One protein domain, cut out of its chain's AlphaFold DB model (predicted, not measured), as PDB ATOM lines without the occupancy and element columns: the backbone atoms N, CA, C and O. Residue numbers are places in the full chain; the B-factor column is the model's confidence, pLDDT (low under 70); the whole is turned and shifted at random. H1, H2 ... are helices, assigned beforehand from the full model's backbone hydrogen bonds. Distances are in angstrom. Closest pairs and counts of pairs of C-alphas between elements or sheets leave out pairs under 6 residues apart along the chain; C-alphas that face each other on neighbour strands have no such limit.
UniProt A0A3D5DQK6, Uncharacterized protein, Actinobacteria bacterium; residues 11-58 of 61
ATOM      1  N   GLU A  11       5.396  27.948  75.332       91.81
ATOM      2  CA  GLU A  11       5.856  28.136  76.709       91.81
ATOM      3  C   GLU A  11       5.345  27.023  77.625       91.81
ATOM      4  O   GLU A  11       6.094  26.517  78.461       91.81
ATOM      5  N   LEU A  12       4.091  26.602  77.441       89.69
ATOM      6  CA  LEU A  12       3.488  25.520  78.210       89.69
ATOM      7  C   LEU A  12       4.151  24.171  77.884       89.69
ATOM      8  O   LEU A  12       4.476  23.398  78.788       89.69
ATOM      9  N   ALA A  13       4.424  23.915  76.600       85.75
ATOM     10  CA  ALA A  13       5.155  22.729  76.159       85.75
ATOM     11  C   ALA A  13       6.586  22.692  76.728       85.75
ATOM     12  O   ALA A  13       7.053  21.645  77.193       85.75
ATOM     13  N   LEU A  14       7.273  23.840  76.748       87.00
ATOM     14  CA  LEU A  14       8.608  23.962  77.330       87.00
ATOM     15  C   LEU A  14       8.590  23.741  78.848       87.00
ATOM     16  O   LEU A  14       9.432  23.006  79.365       87.00
ATOM     17  N   ALA A  15       7.621  24.326  79.557       88.94
ATOM     18  CA  ALA A  15       7.460  24.152  80.997       88.94
ATOM     19  C   ALA A  15       7.231  22.680  81.368       88.94
ATOM     20  O   ALA A  15       7.892  22.167  82.272       88.94
ATOM     21  N   LEU A  16       6.370  21.970  80.626       86.56
ATOM     22  CA  LEU A  16       6.169  20.532  80.819       86.56
ATOM     23  C   LEU A  16       7.474  19.755  80.622       86.56
ATOM     24  O   LEU A  16       7.798  18.887  81.430       86.56
ATOM     25  N   ARG A  17       8.245  20.067  79.574       82.44
ATOM     26  CA  ARG A  17       9.527  19.396  79.321       82.44
ATOM     27  C   ARG A  17      10.511  19.596  80.477       82.44
ATOM     28  O   ARG A  17      11.150  18.630  80.884       82.44
ATOM     29  N   SER A  18      10.607  20.810  81.015       85.56
ATOM     30  CA  SER A  18      11.464  21.109  82.169       85.56
ATOM     31  C   SER A  18      11.020  20.365  83.430       85.56
ATOM     32  O   SER A  18      11.856  19.783  84.115       85.56
ATOM     33  N   LEU A  19       9.712  20.314  83.705       86.25
ATOM     34  CA  LEU A  19       9.163  19.569  84.844       86.25
ATOM     35  C   LEU A  19       9.427  18.067  84.732       86.25
ATOM     36  O   LEU A  19       9.796  17.429  85.713       86.25
ATOM     37  N   LEU A  20       9.268  17.501  83.535       81.19
ATOM     38  CA  LEU A  20       9.540  16.088  83.295       81.19
ATOM     39  C   LEU A  20      11.023  15.761  83.446       81.19
ATOM     40  O   LEU A  20      11.348  14.755  84.065       81.19
ATOM     41  N   GLN A  21      11.912  16.614  82.932       81.31
ATOM     42  CA  GLN A  21      13.349  16.441  83.133       81.31
ATOM     43  C   GLN A  21      13.697  16.482  84.624       81.31
ATOM     44  O   GLN A  21      14.385  15.598  85.117       81.31
ATOM     45  N   GLN A  22      13.147  17.443  85.365       85.81
ATOM     46  CA  GLN A  22      13.369  17.534  86.803       85.81
ATOM     47  C   GLN A  22      12.828  16.304  87.547       85.81
ATOM     48  O   GLN A  22      13.503  15.787  88.432       85.81
ATOM     49  N   ALA A  23      11.638  15.811  87.193       84.00
ATOM     50  CA  ALA A  23      11.064  14.606  87.788       84.00
ATOM     51  C   ALA A  23      11.949  13.375  87.548       84.00
ATOM     52  O   ALA A  23      12.155  12.587  88.467       84.00
ATOM     53  N   ILE A  24      12.504  13.244  86.342       79.00
ATOM     54  CA  ILE A  24      13.466  12.198  85.990       79.00
ATOM     55  C   ILE A  24      14.723  12.323  86.856       79.00
ATOM     56  O   ILE A  24      15.089  11.366  87.528       79.00
ATOM     57  N   ASP A  25      15.338  13.505  86.911       81.44
ATOM     58  CA  ASP A  25      16.590  13.719  87.649       81.44
ATOM     59  C   ASP A  25      16.443  13.430  89.157       81.44
ATOM     60  O   ASP A  25      17.399  13.021  89.814       81.44
ATOM     61  N   HIS A  26      15.239  13.609  89.710       84.69
ATOM     62  CA  HIS A  26      14.929  13.346  91.120       84.69
ATOM     63  C   HIS A  26      14.366  11.937  91.377       84.69
ATOM     64  O   HIS A  26      14.025  11.617  92.515       84.69
ATOM     65  N   GLY A  27      14.242  11.090  90.347       81.12
ATOM     66  CA  GLY A  27      13.686   9.739  90.476       81.12
ATOM     67  C   GLY A  27      12.199   9.711  90.852       81.12
ATOM     68  O   GLY A  27      11.726   8.750  91.459       81.12
ATOM     69  N   CYS A  28      11.449  10.765  90.524       80.81
ATOM     70  CA  CYS A  28      10.024  10.849  90.821       80.81
ATOM     71  C   CYS A  28       9.215   9.851  89.970       80.81
ATOM     72  O   CYS A  28       9.483   9.685  88.776       80.81
ATOM     73  N   PRO A  29       8.167   9.225  90.537       75.75
ATOM     74  CA  PRO A  29       7.300   8.333  89.779       75.75
ATOM     75  C   PRO A  29       6.487   9.111  88.735       75.75
ATOM     76  O   PRO A  29       5.826  10.100  89.053       75.75
ATOM     77  N   ILE A  30       6.489   8.626  87.490       72.88
ATOM     78  CA  ILE A  30       5.640   9.151  86.415       72.88
ATOM     79  C   ILE A  30       4.361   8.315  86.352       72.88
ATOM     80  O   ILE A  30       4.404   7.121  86.055       72.88
ATOM     81  N   VAL A  31       3.216   8.952  86.604       79.19
ATOM     82  CA  VAL A  31       1.887   8.339  86.480       79.19
ATOM     83  C   VAL A  31       1.223   8.870  85.218       79.19
ATOM     84  O   VAL A  31       1.123  10.080  85.029       79.19
ATOM     85  N   VAL A  32       0.768   7.966  84.351       76.56
ATOM     86  CA  VAL A  32       0.082   8.317  83.103       76.56
ATOM     87  C   VAL A  32      -1.311   7.706  83.120       76.56
ATOM     88  O   VAL A  32      -1.461   6.506  83.348       76.56
ATOM     89  N   SER A  33      -2.327   8.530  82.878       81.12
ATOM     90  CA  SER A  33      -3.708   8.069  82.735       81.12
ATOM     91  C   SER A  33      -3.916   7.474  81.350       81.12
ATOM     92  O   SER A  33      -3.523   8.070  80.348       81.12
ATOM     93  N   VAL A  34      -4.569   6.317  81.291       83.12
ATOM     94  CA  VAL A  34      -4.933   5.654  80.035       83.12
ATOM     95  C   VAL A  34      -6.450   5.619  79.928       83.12
ATOM     96  O   VAL A  34      -7.142   5.462  80.937       83.12
ATOM     97  N   ARG A  35      -6.982   5.782  78.714       86.31
ATOM     98  CA  ARG A  35      -8.416   5.608  78.474       86.31
ATOM     99  C   ARG A  35      -8.821   4.162  78.758       86.31
ATOM    100  O   ARG A  35      -8.072   3.240  78.451       86.31
ATOM    101  N   ALA A  36     -10.020   3.970  79.301       85.19
ATOM    102  CA  ALA A  36     -10.533   2.638  79.631       85.19
ATOM    103  C   ALA A  36     -10.731   1.742  78.394       85.19
ATOM    104  O   ALA A  36     -10.688   0.522  78.510       85.19
ATOM    105  N   ASP A  37     -10.941   2.347  77.225       90.50
ATOM    106  CA  ASP A  37     -11.140   1.677  75.941       90.50
ATOM    107  C   ASP A  37      -9.876   1.643  75.068       90.50
ATOM    108  O   ASP A  37      -9.956   1.296  73.890       90.50
ATOM    109  N   ALA A  38      -8.713   2.003  75.625       87.06
ATOM    110  CA  ALA A  38      -7.455   1.939  74.894       87.06
ATOM    111  C   ALA A  38      -7.142   0.480  74.503       87.06
ATOM    112  O   ALA A  38      -7.140  -0.403  75.371       87.06
ATOM    113  N   PRO A  39      -6.867   0.198  73.220       90.62
ATOM    114  CA  PRO A  39      -6.545  -1.144  72.774       90.62
ATOM    115  C   PRO A  39      -5.169  -1.586  73.308       90.62
ATOM    116  O   PRO A  39      -4.300  -0.786  73.668       90.62
ATOM    117  N   ALA A  40      -4.984  -2.903  73.430       88.06
ATOM    118  CA  ALA A  40      -3.831  -3.489  74.120       88.06
ATOM    119  C   ALA A  40      -2.479  -3.157  73.458       88.06
ATOM    120  O   ALA A  40      -1.445  -3.087  74.130       88.06
ATOM    121  N   ASP A  41      -2.480  -2.948  72.147       88.38
ATOM    122  CA  ASP A  41      -1.335  -2.503  71.357       88.38
ATOM    123  C   ASP A  41      -0.934  -1.059  71.686       88.38
ATOM    124  O   ASP A  41       0.255  -0.786  71.858       88.38
ATOM    125  N   GLU A  42      -1.899  -0.156  71.881       85.69
ATOM    126  CA  GLU A  42      -1.645   1.227  72.305       85.69
ATOM    127  C   GLU A  42      -1.027   1.272  73.711       85.69
ATOM    128  O   GLU A  42      -0.022   1.954  73.940       85.69
ATOM    129  N   ILE A  43      -1.553   0.460  74.635       86.62
ATOM    130  CA  ILE A  43      -0.999   0.313  75.990       86.62
ATOM    131  C   ILE A  43       0.438  -0.225  75.930       86.62
ATOM    132  O   ILE A  43       1.336   0.303  76.593       86.62
ATOM    133  N   SER A  44       0.680  -1.252  75.114       87.06
ATOM    134  CA  SER A  44       2.010  -1.852  74.950       87.06
ATOM    135  C   SER A  44       3.009  -0.858  74.344       87.06
ATOM    136  O   SER A  44       4.153  -0.760  74.799       87.06
ATOM    137  N   GLY A  45       2.571  -0.062  73.365       87.62
ATOM    138  CA  GLY A  45       3.364   1.012  72.770       87.62
ATOM    139  C   GLY A  45       3.722   2.106  73.778       87.62
ATOM    140  O   GLY A  45       4.874   2.548  73.834       87.62
ATOM    141  N   LEU A  46       2.772   2.505  74.630       84.44
ATOM    142  CA  LEU A  46       3.011   3.459  75.715       84.44
ATOM    143  C   LEU A  46       4.067   2.930  76.697       84.44
ATOM    144  O   LEU A  46       5.034   3.630  77.000       84.44
ATOM    145  N   GLN A  47       3.932   1.678  77.141       83.75
ATOM    146  CA  GLN A  47       4.901   1.043  78.037       83.75
ATOM    147  C   GLN A  47       6.304   0.980  77.420       83.75
ATOM    148  O   GLN A  47       7.292   1.261  78.102       83.75
ATOM    149  N   ALA A  48       6.411   0.651  76.129       86.31
ATOM    150  CA  ALA A  48       7.689   0.614  75.421       86.31
ATOM    151  C   ALA A  48       8.365   1.995  75.377       86.31
ATOM    152  O   ALA A  48       9.569   2.096  75.630       86.31
ATOM    153  N   ARG A  49       7.594   3.063  75.125       82.94
ATOM    154  CA  ARG A  49       8.089   4.452  75.133       82.94
ATOM    155  C   ARG A  49       8.562   4.886  76.517       82.94
ATOM    156  O   ARG A  49       9.631   5.480  76.623       82.94
ATOM    157  N   ILE A  50       7.810   4.555  77.568       79.44
ATOM    158  CA  ILE A  50       8.204   4.854  78.953       79.44
ATOM    159  C   ILE A  50       9.505   4.121  79.302       79.44
ATOM    160  O   ILE A  50      10.440   4.739  79.800       79.44
ATOM    161  N   ARG A  51       9.623   2.827  78.975       80.12
ATOM    162  CA  ARG A  51      10.862   2.064  79.209       80.12
ATOM    163  C   ARG A  51      12.060   2.636  78.453       80.12
ATOM    164  O   ARG A  51      13.163   2.617  78.988       80.12
ATOM    165  N   ALA A  52      11.867   3.118  77.226       82.12
ATOM    166  CA  ALA A  52      12.932   3.783  76.475       82.12
ATOM    167  C   ALA A  52      13.404   5.057  77.189       82.12
ATOM    168  O   ALA A  52      14.594   5.196  77.440       82.12
ATOM    169  N   LEU A  53      12.468   5.899  77.629       75.69
ATOM    170  CA  LEU A  53      12.759   7.129  78.368       75.69
ATOM    171  C   LEU A  53      13.482   6.866  79.706       75.69
ATOM    172  O   LEU A  53      14.420   7.577  80.056       75.69
ATOM    173  N   VAL A  54      13.106   5.807  80.431       73.50
ATOM    174  CA  VAL A  54      13.789   5.393  81.674       73.50
ATOM    175  C   VAL A  54      15.208   4.871  81.404       73.50
ATOM    176  O   VAL A  54      16.133   5.190  82.146       73.50
ATOM    177  N   ARG A  55      15.423   4.103  80.327       75.38
ATOM    178  CA  ARG A  55      16.780   3.662  79.945       75.38
ATOM    179  C   ARG A  55      17.666   4.830  79.520       75.38
ATOM    180  O   ARG A  55      18.820   4.892  79.920       75.38
ATOM    181  N   GLU A  56      17.129   5.737  78.710       74.75
ATOM    182  CA  GLU A  56      17.857   6.896  78.179       74.75
ATOM    183  C   GLU A  56      18.216   7.921  79.263       74.75
ATOM    184  O   GLU A  56      19.189   8.652  79.111       74.75
ATOM    185  N   SER A  57      17.472   7.955  80.370       66.56
ATOM    186  CA  SER A  57      17.732   8.857  81.499       66.56
ATOM    187  C   SER A  57      18.768   8.346  82.502       66.56
ATOM    188  O   SER A  57      19.099   9.062  83.440       66.56
ATOM    189  N   GLY A  58      19.279   7.119  82.349       63.25
ATOM    190  CA  GLY A  58      20.198   6.525  83.329       63.25
ATOM    191  C   GLY A  58      19.536   6.133  84.659       63.25
ATOM    192  O   GLY A  58      20.215   5.628  85.544       63.25
TER     193      GLY A  58
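What this domain is: This is residues 11 to 58 of the 61 residues of an uncharacterized protein of Actinobacteria bacterium (UniProt A0A3D5DQK6). Two helices make an open L: H2 is the long bar, and H1 stands off at an angle near H2's last turns, with its first residues, 11 to 19, sticking out. The unnamed link, residues 26 to 39, runs back beside H2 from the corner of the L to H2's beginning. The printed part has 48 residues, with two named helices, H1 then H2, and no named strand: all helix. It is loose, with a radius of gyration of the C-alphas of 12.5 A and spans of 30 by 26 by 15 A.

Where its parts are: H2, residues 40 to 56, runs 24.4 A from C-alpha 40 at (-3.831, -3.489, 74.120) to C-alpha 56 at (17.857, 6.896, 78.179). H1, residues 11 to 25, is 21.0 A long and begins with C-alpha 11 at (5.856, 28.136, 76.709).

How they stand to each other: H2 and H1 are only just apart, their closest C-alphas being 8.1 A from each other. In H1 and H2 every O i to N i+4 pair is within hydrogen-bond range.

The domain as a whole: The C-alphas of Glu 11 and Ala 40 are the two farthest apart, 33.2 A. The link from H1 to H2 is long, 14 residues. Residues 36 to 41 stand free. The printed part has no cut. Its mean pLDDT is 82.6, and residues 57 to 58 are under 70.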